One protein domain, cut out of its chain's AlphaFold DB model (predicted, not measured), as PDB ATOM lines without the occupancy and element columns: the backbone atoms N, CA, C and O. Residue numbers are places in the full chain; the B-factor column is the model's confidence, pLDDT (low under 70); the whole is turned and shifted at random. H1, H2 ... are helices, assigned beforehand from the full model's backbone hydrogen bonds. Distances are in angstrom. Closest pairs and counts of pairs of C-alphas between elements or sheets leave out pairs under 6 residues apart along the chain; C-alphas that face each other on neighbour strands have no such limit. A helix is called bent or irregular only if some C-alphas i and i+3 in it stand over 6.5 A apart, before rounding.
ATOM      1  N   THR A   8      16.427  36.813   6.255       52.47
ATOM      2  CA  THR A   8      17.729  36.742   6.955       52.47
ATOM      3  C   THR A   8      17.596  36.704   8.477       52.47
ATOM      4  O   THR A   8      18.552  36.355   9.166       52.47
ATOM      5  N   LEU A   9      16.407  37.005   9.011       51.44
ATOM      6  CA  LEU A   9      16.136  37.045  10.453       51.44
ATOM      7  C   LEU A   9      16.035  35.660  11.110       51.44
ATOM      8  O   LEU A   9      16.192  35.565  12.322       51.44
ATOM      9  N   PHE A  10      15.802  34.601  10.328       53.56
ATOM     10  CA  PHE A  10      15.537  33.247  10.836       53.56
ATOM     11  C   PHE A  10      16.659  32.235  10.562       53.56
ATOM     12  O   PHE A  10      16.476  31.041  10.799       53.56
ATOM     13  N   ASN A  11      17.807  32.682  10.051       61.31
ATOM     14  CA  ASN A  11      18.936  31.793   9.786       61.31
ATOM     15  C   ASN A  11      19.859  31.742  11.007       61.31
ATOM     16  O   ASN A  11      20.244  32.782  11.538       61.31
ATOM     17  N   LEU A  12      20.196  30.527  11.438       69.00
ATOM     18  CA  LEU A  12      21.213  30.300  12.458       69.00
ATOM     19  C   LEU A  12      22.607  30.510  11.851       69.00
ATOM     20  O   LEU A  12      22.815  30.235  10.669       69.00
ATOM     21  N   PHE A  13      23.550  31.005  12.647       66.75
ATOM     22  CA  PHE A  13      24.934  31.160  12.232       66.75
ATOM     23  C   PHE A  13      25.666  29.831  12.231       66.75
ATOM     24  O   PHE A  13      25.498  29.000  13.114       66.75
ATOM     25  N   ASP A  14      26.545  29.682  11.253       64.38
ATOM     26  CA  ASP A  14      27.566  28.651  11.284       64.38
ATOM     27  C   ASP A  14      28.551  28.910  12.444       64.38
ATOM     28  O   ASP A  14      28.894  30.062  12.726       64.38
ATOM     29  N   TRP A  15      29.024  27.843  13.088       62.81
ATOM     30  CA  TRP A  15      29.900  27.869  14.264       62.81
ATOM     31  C   TRP A  15      31.151  28.726  14.060       62.81
ATOM     32  O   TRP A  15      31.561  29.459  14.950       62.81
ATOM     33  N   PHE A  16      31.750  28.695  12.868       61.62
ATOM     34  CA  PHE A  16      32.952  29.490  12.588       61.62
ATOM     35  C   PHE A  16      32.688  30.997  12.474       61.62
ATOM     36  O   PHE A  16      33.623  31.796  12.510       61.62
ATOM     37  N   HIS A  17      31.425  31.395  12.319       67.38
ATOM     38  CA  HIS A  17      31.029  32.776  12.052       67.38
ATOM     39  C   HIS A  17      30.167  33.376  13.159       67.38
ATOM     40  O   HIS A  17      29.956  34.586  13.156       67.38
ATOM     41  N   GLU A  18      29.716  32.574  14.125       70.56
ATOM     42  CA  GLU A  18      28.870  33.041  15.222       70.56
ATOM     43  C   GLU A  18      29.592  34.013  16.175       70.56
ATOM     44  O   GLU A  18      28.952  34.866  16.792       70.56
ATOM     45  N   ASP A  19      30.925  33.934  16.242       71.94
ATOM     46  CA  ASP A  19      31.769  34.825  17.049       71.94
ATOM     47  C   ASP A  19      32.159  36.124  16.335       71.94
ATOM     48  O   ASP A  19      32.547  37.099  16.979       71.94
ATOM     49  N   ASN A  20      32.000  36.184  15.010       72.44
ATOM     50  CA  ASN A  20      32.223  37.416  14.248       72.44
ATOM     51  C   ASN A  20      31.046  38.394  14.346       72.44
ATOM     52  O   ASN A  20      31.153  39.547  13.912       72.44
ATOM     53  N   THR A  21      29.933  37.962  14.933       68.69
ATOM     54  CA  THR A  21      28.727  38.769  15.032       68.69
ATOM     55  C   THR A  21      28.745  39.654  16.275       68.69
ATOM     56  O   THR A  21      28.749  39.174  17.406       68.69
ATOM     57  N   LYS A  22      28.732  40.974  16.059       70.81
ATOM     58  CA  LYS A  22      28.776  41.993  17.127       70.81
ATOM     59  C   LYS A  22      27.403  42.557  17.503       70.81
ATOM     60  O   LYS A  22      27.306  43.328  18.453       70.81
ATOM     61  N   ASP A  23      26.358  42.221  16.747       76.56
ATOM     62  CA  ASP A  23      25.007  42.720  16.997       76.56
ATOM     63  C   ASP A  23      24.285  41.842  18.033       76.56
ATOM     64  O   ASP A  23      24.138  40.628  17.881       76.56
ATOM     65  N   VAL A  24      23.799  42.487  19.094       69.88
ATOM     66  CA  VAL A  24      23.072  41.863  20.209       69.88
ATOM     67  C   VAL A  24      21.805  41.153  19.718       69.88
ATOM     68  O   VAL A  24      21.411  40.124  20.267       69.88
ATOM     69  N   LYS A  25      21.188  41.643  18.635       71.06
ATOM     70  CA  LYS A  25      19.981  41.044  18.034       71.06
ATOM     71  C   LYS A  25      20.237  39.703  17.352       71.06
ATOM     72  O   LYS A  25      19.293  39.014  16.965       71.06
ATOM     73  N   GLU A  26      21.498  39.346  17.166       69.75
ATOM     74  CA  GLU A  26      21.902  38.140  16.458       69.75
ATOM     75  C   GLU A  26      22.495  37.085  17.404       69.75
ATOM     76  O   GLU A  26      22.790  35.975  16.974       69.75
ATOM     77  N   ILE A  27      22.562  37.379  18.711       69.56
ATOM     78  CA  ILE A  27      22.970  36.428  19.758       69.56
ATOM     79  C   ILE A  27      22.080  35.181  19.738       69.56
ATOM     80  O   ILE A  27      22.588  34.071  19.823       69.56
ATOM     81  N   LEU A  28      20.767  35.343  19.544       68.94
ATOM     82  CA  LEU A  28      19.825  34.217  19.470       68.94
ATOM     83  C   LEU A  28      19.991  33.353  18.210       68.94
ATOM     84  O   LEU A  28      19.349  32.312  18.100       68.94
ATOM     85  N   ARG A  29      20.829  33.774  17.255       71.75
ATOM     86  CA  ARG A  29      21.121  33.009  16.038       71.75
ATOM     87  C   ARG A  29      22.354  32.122  16.184       71.75
ATOM     88  O   ARG A  29      22.667  31.399  15.245       71.75
ATOM     89  N   LYS A  30      23.055  32.157  17.320       72.31
ATOM     90  CA  LYS A  30      24.209  31.286  17.568       72.31
ATOM     91  C   LYS A  30      23.774  29.823  17.621       72.31
ATOM     92  O   LYS A  30      22.840  29.479  18.347       72.31
ATOM     93  N   VAL A  31      24.454  28.965  16.862       71.69
ATOM     94  CA  VAL A  31      24.172  27.523  16.855       71.69
ATOM     95  C   VAL A  31      24.506  26.917  18.214       71.69
ATOM     96  O   VAL A  31      23.773  26.037  18.660       71.69
ATOM     97  N   SER A  32      25.508  27.450  18.924       68.12
ATOM     98  CA  SER A  32      25.871  27.043  20.294       68.12
ATOM     99  C   SER A  32      24.737  27.118  21.323       68.12
ATOM    100  O   SER A  32      24.788  26.406  22.321       68.12
ATOM    101  N   LEU A  33      23.678  27.902  21.079       71.62
ATOM    102  CA  LEU A  33      22.509  27.966  21.968       71.62
ATOM    103  C   LEU A  33      21.605  26.728  21.892       71.62
ATOM    104  O   LEU A  33      20.754  26.539  22.760       71.62
ATOM    105  N   VAL A  34      21.759  25.889  20.863       70.31
ATOM    106  CA  VAL A  34      20.968  24.668  20.675       70.31
ATOM    107  C   VAL A  34      21.921  23.481  20.581       70.31
ATOM    108  O   VAL A  34      22.234  23.005  19.493       70.31
ATOM    109  N   GLU A  35      22.373  22.977  21.732       63.25
ATOM    110  CA  GLU A  35      23.392  21.916  21.846       63.25
ATOM    111  C   GLU A  35      23.086  20.670  20.987       63.25
ATOM    112  O   GLU A  35      23.979  20.094  20.361       63.25
ATOM    113  N   GLY A  36      21.805  20.297  20.871       64.31
ATOM    114  CA  GLY A  36      21.367  19.181  20.024       64.31
ATOM    115  C   GLY A  36      21.499  19.441  18.519       64.31
ATOM    116  O   GLY A  36      21.663  18.504  17.742       64.31
ATOM    117  N   LEU A  37      21.463  20.704  18.093       65.44
ATOM    118  CA  LEU A  37      21.643  21.088  16.697       65.44
ATOM    119  C   LEU A  37      23.125  21.228  16.349       65.44
ATOM    120  O   LEU A  37      23.517  20.749  15.292       65.44
ATOM    121  N   VAL A  38      23.951  21.765  17.260       63.91
ATOM    122  CA  VAL A  38      25.418  21.867  17.103       63.91
ATOM    123  C   VAL A  38      26.020  20.512  16.733       63.91
ATOM    124  O   VAL A  38      26.749  20.398  15.750       63.91
ATOM    125  N   SER A  39      25.686  19.466  17.494       65.62
ATOM    126  CA  SER A  39      26.215  18.114  17.275       65.62
ATOM    127  C   SER A  39      25.814  17.536  15.913       65.62
ATOM    128  O   SER A  39      26.570  16.774  15.306       65.62
ATOM    129  N   VAL A  40      24.635  17.915  15.418       62.25
ATOM    130  CA  VAL A  40      24.061  17.377  14.187       62.25
ATOM    131  C   VAL A  40      24.532  18.160  12.964       62.25
ATOM    132  O   VAL A  40      24.866  17.533  11.965       62.25
ATOM    133  N   THR A  41      24.597  19.493  13.015       63.78
ATOM    134  CA  THR A  41      24.986  20.336  11.871       63.78
ATOM    135  C   THR A  41      26.491  20.538  11.746       63.78
ATOM    136  O   THR A  41      26.966  20.699  10.627       63.78
ATOM    137  N   ASN A  42      27.245  20.458  12.847       62.31
ATOM    138  CA  ASN A  42      28.688  20.739  12.878       62.31
ATOM    139  C   ASN A  42      29.527  19.475  13.113       62.31
ATOM    140  O   ASN A  42      30.592  19.517  13.727       62.31
ATOM    141  N   SER A  43      29.042  18.320  12.654       67.81
ATOM    142  CA  SER A  43      29.849  17.102  12.668       67.81
ATOM    143  C   SER A  43      30.778  17.055  11.453       67.81
ATOM    144  O   SER A  43      30.403  17.433  10.343       67.81
ATOM    145  N   GLN A  44      31.975  16.495  11.631       69.94
ATOM    146  CA  GLN A  44      32.935  16.282  10.540       69.94
ATOM    147  C   GLN A  44      32.343  15.437   9.394       69.94
ATOM    148  O   GLN A  44      32.701  15.601   8.230       69.94
ATOM    149  N   LEU A  45      31.375  14.567   9.708       65.88
ATOM    150  CA  LEU A  45      30.607  13.802   8.725       65.88
ATOM    151  C   LEU A  45      29.713  14.691   7.852       65.88
ATOM    152  O   LEU A  45      29.529  14.406   6.671       65.88
ATOM    153  N   VAL A  46      29.165  15.767   8.410       67.00
ATOM    154  CA  VAL A  46      28.346  16.733   7.672       67.00
ATOM    155  C   VAL A  46      29.210  17.629   6.793       67.00
ATOM    156  O   VAL A  46      28.855  17.853   5.639       67.00
ATOM    157  N   GLU A  47      30.388  18.041   7.258       69.50
ATOM    158  CA  GLU A  47      31.375  18.718   6.405       69.50
ATOM    159  C   GLU A  47      31.834  17.826   5.243       69.50
ATOM    160  O   GLU A  47      31.906  18.274   4.099       69.50
ATOM    161  N   GLN A  48      32.084  16.538   5.501       73.94
ATOM    162  CA  GLN A  48      32.411  15.562   4.457       73.94
ATOM    163  C   GLN A  48      31.247  15.334   3.486       73.94
ATOM    164  O   GLN A  48      31.467  15.242   2.277       73.94
ATOM    165  N   LEU A  49      30.009  15.293   3.982       70.81
ATOM    166  CA  LEU A  49      28.808  15.217   3.154       70.81
ATOM    167  C   LEU A  49      28.690  16.452   2.251       70.81
ATOM    168  O   LEU A  49      28.494  16.303   1.044       70.81
ATOM    169  N   PHE A  50      28.872  17.657   2.789       67.94
ATOM    170  CA  PHE A  50      28.865  18.887   2.000       67.94
ATOM    171  C   PHE A  50      30.002  18.908   0.973       67.94
ATOM    172  O   PHE A  50      29.733  19.150  -0.208       67.94
ATOM    173  N   ASN A  51      31.215  18.502   1.352       70.19
ATOM    174  CA  ASN A  51      32.336  18.341   0.424       70.19
ATOM    175  C   ASN A  51      32.023  17.340  -0.702       70.19
ATOM    176  O   ASN A  51      32.294  17.631  -1.869       70.19
ATOM    177  N   SER A  52      31.384  16.204  -0.397       68.25
ATOM    178  CA  SER A  52      30.958  15.219  -1.407       68.25
ATOM    179  C   SER A  52      29.924  15.788  -2.385       68.25
ATOM    180  O   SER A  52      29.941  15.477  -3.575       68.25
ATOM    181  N   MET A  53      29.071  16.698  -1.908       68.94
ATOM    182  CA  MET A  53      28.083  17.411  -2.718       68.94
ATOM    183  C   MET A  53      28.674  18.639  -3.434       68.94
ATOM    184  O   MET A  53      27.937  19.371  -4.105       68.94
ATOM    185  N   ARG A  54      29.990  18.883  -3.303       66.38
ATOM    186  CA  ARG A  54      30.691  20.103  -3.745       66.38
ATOM    187  C   ARG A  54      30.003  21.377  -3.245       66.38
ATOM    188  O   ARG A  54      29.893  22.372  -3.969       66.38
ATOM    189  N   LYS A  55      29.457  21.313  -2.035       70.50
ATOM    190  CA  LYS A  55      28.827  22.417  -1.318       70.50
ATOM    191  C   LYS A  55      29.716  22.777  -0.133       70.50
ATOM    192  O   LYS A  55      30.294  21.906   0.496       70.50
ATOM    193  N   ASP A  56      29.850  24.066   0.133       66.31
ATOM    194  CA  ASP A  56      30.502  24.565   1.341       66.31
ATOM    195  C   ASP A  56      29.490  24.620   2.495       66.31
ATOM    196  O   ASP A  56      28.280  24.540   2.279       66.31
ATOM    197  N   LEU A  57      29.969  24.784   3.729       62.84
ATOM    198  CA  LEU A  57      29.114  24.930   4.916       62.84
ATOM    199  C   LEU A  57      28.166  26.151   4.791       62.84
ATOM    200  O   LEU A  57      27.034  26.143   5.270       62.84
ATOM    201  N   TYR A  58      28.558  27.149   3.987       64.75
ATOM    202  CA  TYR A  58      27.733  28.298   3.586       64.75
ATOM    203  C   TYR A  58      26.577  27.969   2.641       64.75
ATOM    204  O   TYR A  58      25.754  28.841   2.339       64.75
ATOM    205  N   PHE A  59      26.492  26.748   2.122       69.75
ATOM    206  CA  PHE A  59      25.378  26.325   1.286       69.75
ATOM    207  C   PHE A  59      24.055  26.491   2.020       69.75
ATOM    208  O   PHE A  59      23.108  26.995   1.420       69.75
ATOM    209  N   LEU A  60      24.019  26.132   3.305       67.19
ATOM    210  CA  LEU A  60      22.854  26.300   4.167       67.19
ATOM    211  C   LEU A  60      22.524  27.778   4.397       67.19
ATOM    212  O   LEU A  60      21.370  28.171   4.242       67.19
ATOM    213  N   ASN A  61      23.542  28.612   4.615       69.12
ATOM    214  CA  ASN A  61      23.388  30.061   4.800       69.12
ATOM    215  C   ASN A  61      22.860  30.780   3.546       69.12
ATOM    216  O   ASN A  61      22.252  31.844   3.643       69.12
ATOM    217  N   ARG A  62      23.064  30.195   2.359       74.56
ATOM    218  CA  ARG A  62      22.545  30.700   1.076       74.56
ATOM    219  C   ARG A  62      21.142  30.191   0.739       74.56
ATOM    220  O   ARG A  62      20.597  30.567  -0.301       74.56
ATOM    221  N   LYS A  63      20.556  29.314   1.557       76.00
ATOM    222  CA  LYS A  63      19.179  28.846   1.364       76.00
ATOM    223  C   LYS A  63      18.173  29.791   2.007       76.00
ATOM    224  O   LYS A  63      18.481  30.539   2.929       76.00
ATOM    225  N   SER A  64      16.944  29.752   1.493       78.25
ATOM    226  CA  SER A  64      15.824  30.404   2.163       78.25
ATOM    227  C   SER A  64      15.585  29.742   3.528       78.25
ATOM    228  O   SER A  64      15.802  28.531   3.653       78.25
ATOM    229  N   PRO A  65      15.085  30.475   4.539       72.00
ATOM    230  CA  PRO A  65      14.855  29.917   5.874       72.00
ATOM    231  C   PRO A  65      13.986  28.665   5.886       72.00
ATOM    232  O   PRO A  65      14.243  27.739   6.645       72.00
ATOM    233  N   GLY A  66      12.980  28.596   5.007       75.81
ATOM    234  CA  GLY A  66      12.128  27.412   4.892       75.81
ATOM    235  C   GLY A  66      12.912  26.170   4.464       75.81
ATOM    236  O   GLY A  66      12.720  25.089   5.015       75.81
ATOM    237  N   VAL A  67      13.854  26.331   3.529       76.44
ATOM    238  CA  VAL A  67      14.741  25.244   3.102       76.44
ATOM    239  C   VAL A  67      15.754  24.910   4.200       76.44
ATOM    240  O   VAL A  67      16.055  23.737   4.397       76.44
ATOM    241  N   HIS A  68      16.230  25.907   4.948       78.44
ATOM    242  CA  HIS A  68      17.123  25.699   6.088       78.44
ATOM    243  C   HIS A  68      16.466  24.829   7.173       78.44
ATOM    244  O   HIS A  68      16.987  23.769   7.517       78.44
ATOM    245  N   VAL A  69      15.265  25.206   7.624       78.81
ATOM    246  CA  VAL A  69      14.482  24.446   8.615       78.81
ATOM    247  C   VAL A  69      14.164  23.038   8.115       78.81
ATOM    248  O   VAL A  69      14.268  22.079   8.879       78.81
ATOM    249  N   LEU A  70      13.811  22.891   6.834       84.12
ATOM    250  CA  LEU A  70      13.533  21.582   6.243       84.12
ATOM    251  C   LEU A  70      14.766  20.670   6.294       84.12
ATOM    252  O   LEU A  70      14.643  19.515   6.696       84.12
ATOM    253  N   ILE A  71      15.948  21.183   5.934       82.25
ATOM    254  CA  ILE A  71      17.198  20.411   5.969       82.25
ATOM    255  C   ILE A  71      17.564  20.036   7.409       82.25
ATOM    256  O   ILE A  71      17.823  18.862   7.668       82.25
ATOM    257  N   CYS A  72      17.505  20.972   8.363       80.06
ATOM    258  CA  CYS A  72      17.743  20.667   9.779       80.06
ATOM    259  C   CYS A  72      16.770  19.595  10.300       80.06
ATOM    260  O   CYS A  72      17.182  18.656  10.982       80.06
ATOM    261  N   ARG A  73      15.487  19.681   9.923       84.56
ATOM    262  CA  ARG A  73      14.465  18.688  10.284       84.56
ATOM    263  C   ARG A  73      14.760  17.312   9.688       84.56
ATOM    264  O   ARG A  73      14.608  16.316  10.387       84.56
ATOM    265  N   LEU A  74      15.194  17.248   8.431       84.25
ATOM    266  CA  LEU A  74      15.614  16.005   7.775       84.25
ATOM    267  C   LEU A  74      16.825  15.379   8.476       84.25
ATOM    268  O   LEU A  74      16.833  14.175   8.718       84.25
ATOM    269  N   MET A  75      17.821  16.185   8.846       81.31
ATOM    270  CA  MET A  75      19.006  15.703   9.563       81.31
ATOM    271  C   MET A  75      18.646  15.117  10.933       81.31
ATOM    272  O   MET A  75      19.077  14.009  11.257       81.31
ATOM    273  N   LEU A  76      17.798  15.809  11.702       81.62
ATOM    274  CA  LEU A  76      17.278  15.312  12.980       81.62
ATOM    275  C   LEU A  76      16.449  14.037  12.804       81.62
ATOM    276  O   LEU A  76      16.620  13.084  13.559       81.62
ATOM    277  N   GLN A  77      15.590  13.983  11.786       83.94
ATOM    278  CA  GLN A  77      14.781  12.804  11.494       83.94
ATOM    279  C   GLN A  77      15.656  11.587  11.175       83.94
ATOM    280  O   GLN A  77      15.434  10.523  11.746       83.94
ATOM    281  N   PHE A  78      16.677  11.728  10.327       84.69
ATOM    282  CA  PHE A  78      17.585  10.621  10.017       84.69
ATOM    283  C   PHE A  78      18.411  10.184  11.226       84.69
ATOM    284  O   PHE A  78      18.650   8.986  11.403       84.69
ATOM    285  N   HIS A  79      18.818  11.125  12.079       78.62
ATOM    286  CA  HIS A  79      19.475  10.800  13.340       78.62
ATOM    287  C   HIS A  79      18.544   9.991  14.255       78.62
ATOM    288  O   HIS A  79      18.914   8.910  14.711       78.62
ATOM    289  N   ASN A  80      17.310  10.457  14.447       79.56
ATOM    290  CA  ASN A  80      16.306   9.786  15.270       79.56
ATOM    291  C   ASN A  80      15.931   8.415  14.708       79.56
ATOM    292  O   ASN A  80      15.832   7.452  15.459       79.56
ATOM    293  N   GLU A  81      15.771   8.281  13.392       85.44
ATOM    294  CA  GLU A  81      15.538   6.990  12.747       85.44
ATOM    295  C   GLU A  81      16.710   6.039  12.977       85.44
ATOM    296  O   GLU A  81      16.485   4.877  13.311       85.44
ATOM    297  N   LYS A  82      17.958   6.500  12.853       80.81
ATOM    298  CA  LYS A  82      19.140   5.671  13.122       80.81
ATOM    299  C   LYS A  82      19.185   5.216  14.584       80.81
ATOM    300  O   LYS A  82      19.354   4.022  14.826       80.81
ATOM    301  N   SER A  83      18.982   6.128  15.533       73.94
ATOM    302  CA  SER A  83      18.969   5.837  16.973       73.94
ATOM    303  C   SER A  83      17.815   4.908  17.357       73.94
ATOM    304  O   SER A  83      18.027   3.908  18.034       73.94
ATOM    305  N   ASN A  84      16.612   5.147  16.834       81.81
ATOM    306  CA  ASN A  84      15.450   4.292  17.071       81.81
ATOM    307  C   ASN A  84      15.622   2.904  16.449       81.81
ATOM    308  O   ASN A  84      15.244   1.912  17.059       81.81
ATOM    309  N   ASN A  85      16.204   2.799  15.251       81.81
ATOM    310  CA  ASN A  85      16.523   1.501  14.657       81.81
ATOM    311  C   ASN A  85      17.614   0.767  15.444       81.81
ATOM    312  O   ASN A  85      17.555  -0.454  15.555       81.81
ATOM    313  N   PHE A  86      18.595   1.481  15.998       78.69
ATOM    314  CA  PHE A  86      19.598   0.894  16.883       78.69
ATOM    315  C   PHE A  86      18.957   0.348  18.168       78.69
ATOM    316  O   PHE A  86      19.163  -0.816  18.495       78.69
ATOM    317  N   ILE A  87      18.094   1.129  18.821       75.62
ATOM    318  CA  ILE A  87      17.347   0.706  20.015       75.62
ATOM    319  C   ILE A  87      16.437  -0.493  19.704       75.62
ATOM    320  O   ILE A  87      16.463  -1.480  20.430       75.62
ATOM    321  N   LYS A  88      15.706  -0.476  18.581       79.38
ATOM    322  CA  LYS A  88      14.867  -1.607  18.145       79.38
ATOM    323  C   LYS A  88      15.672  -2.881  17.893       79.38
ATOM    324  O   LYS A  88      15.212  -3.961  18.236       79.38
ATOM    325  N   LYS A  89      16.874  -2.769  17.319       76.56
ATOM    326  CA  LYS A  89      17.780  -3.915  17.128       76.56
ATOM    327  C   LYS A  89      18.307  -4.474  18.450       76.56
ATOM    328  O   LYS A  89      18.594  -5.662  18.514       76.56
ATOM    329  N   LEU A  90      18.415  -3.640  19.483       70.38
ATOM    330  CA  LEU A  90      18.736  -4.073  20.843       70.38
ATOM    331  C   LEU A  90      17.520  -4.669  21.583       70.38
ATOM    332  O   LEU A  90      17.707  -5.331  22.597       70.38
ATOM    333  N   GLN A  91      16.293  -4.455  21.090       65.75
ATOM    334  CA  GLN A  91      15.030  -4.815  21.753       65.75
ATOM    335  C   GLN A  91      14.283  -6.020  21.132       65.75
ATOM    336  O   GLN A  91      13.061  -6.085  21.214       65.75
ATOM    337  N   ILE A  92      14.963  -7.014  20.547       51.88
ATOM    338  CA  ILE A  92      14.306  -8.267  20.100       51.88
ATOM    339  C   ILE A  92      15.084  -9.502  20.608       51.88
ATOM    340  O   ILE A  92      16.256  -9.621  20.255       51.88
ATOM    341  N   PRO A  93      14.466 -10.484  21.308       49.78
ATOM    342  CA  PRO A  93      13.458 -10.379  22.368       49.78
ATOM    343  C   PRO A  93      13.854 -11.190  23.634       49.78
ATOM    344  O   PRO A  93      14.377 -12.299  23.559       49.78
ATOM    345  N   ALA A  94      13.512 -10.684  24.816       42.38
ATOM    346  CA  ALA A  94      13.128 -11.539  25.936       42.38
ATOM    347  C   ALA A  94      11.628 -11.312  26.137       42.38
ATOM    348  O   ALA A  94      11.192 -10.165  26.074       42.38
TER     349      ALA A  94
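What this domain is: This is residues 8 to 94 of the 193 residues of an uncharacterized protein of Mytilus coruscus (UniProt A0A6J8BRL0). One long helix, H5, runs out of a small head of short helices and loop as an arm: its residues 80 to 90, with the tail 91 to 94, stick out free. In the head, H2 crosses the first half of H5, H3 continues the same way as H2 beyond it, H4 sits near the first turns of H5, and H1 with the unnamed stretch 8 to 23 makes the end of the head away from the arm. The printed part has 87 residues with five named helices, H1 to H5 in order along the chain, and no named strand; the class is all helix. The whole is loose, with a radius of gyration of the C-alphas of 15.6 A, and elongated, spanning 56 by 29 by 23 A.

How they stand to each other: H5, residues 65 to 90, is the longest helix, and H2, residues 35 to 41, touches it with 5 pairs of C-alphas within 8 A. The closest C-alphas of the two are those of Val 40 and Met 75, 7.1 A apart, and H5 touches H2 with residues 72 to 76 alone. Their lines are about perpendicular, at 80 degrees. H4, residues 58 to 61, is close to H5 but not clearly touching, with 2 pairs of C-alphas within 8 A; the closest C-alphas are those of Leu 60 and His 68, 6.1 A apart. H3, residues 44 to 52, is close to H2 but not clearly touching; their closest C-alphas, those of Val 40 and Val 46, are 7.8 A apart. H2 and H3 run the same way at a shallow tilt of 27 degrees. H3 is apart from H5, and it is only just apart from H4, with closest C-alphas 8.2 A apart. H1, residues 24 to 29, is apart from H2, H3, H4 and H5. In H3 and H5 each O i to N i+4 pair is within hydrogen-bond range; in H2 2 of 3 are, in H1 0 of 2, with 2 of 3 O i to N i+3 pairs within range there, and H4 is too short for an O i to N i+4 pair.

Where its parts are: H5 has 26 residues and measures 37.3 A from C-alpha 65 at (14.855, 29.917, 5.874) to C-alpha 90 at (18.736, -4.073, 20.843), with y falling along it. H3 has 9 residues and measures 12.2 A from Gln 44 to Ser 52. H2 has 7 residues and measures 10.2 A from Glu 35 to Thr 41. H1 has 6 residues and measures 10.0 A, and its C-alpha 24 is at (23.072, 41.863, 20.209). H1 is irregular, but only just: C-alphas 25 and 28 are 7.0 A apart. H4 has 4 residues, Tyr 58 to Asn 61, and measures 4.8 A.

The domain as a whole: The two C-alphas farthest apart, those of Lys 22 and Ala 94, are 56.5 A apart. Without residues 80 to 94, which stand free, the body of 72 residues spans 34 by 23 by 21 A, with a radius of gyration of 12.0 A. The printed part, residues 8 to 94, has no cut. The four links between the helices are tight, and the long stretch with no named element is residues 8 to 23. The mean pLDDT of the printed part is 70.5, and 43 residues are under 70, among them residues 8 to 17, 35 to 47, 56 to 61 and 91 to 94. H5 has a mean pLDDT of 80, and H2 has one of 64.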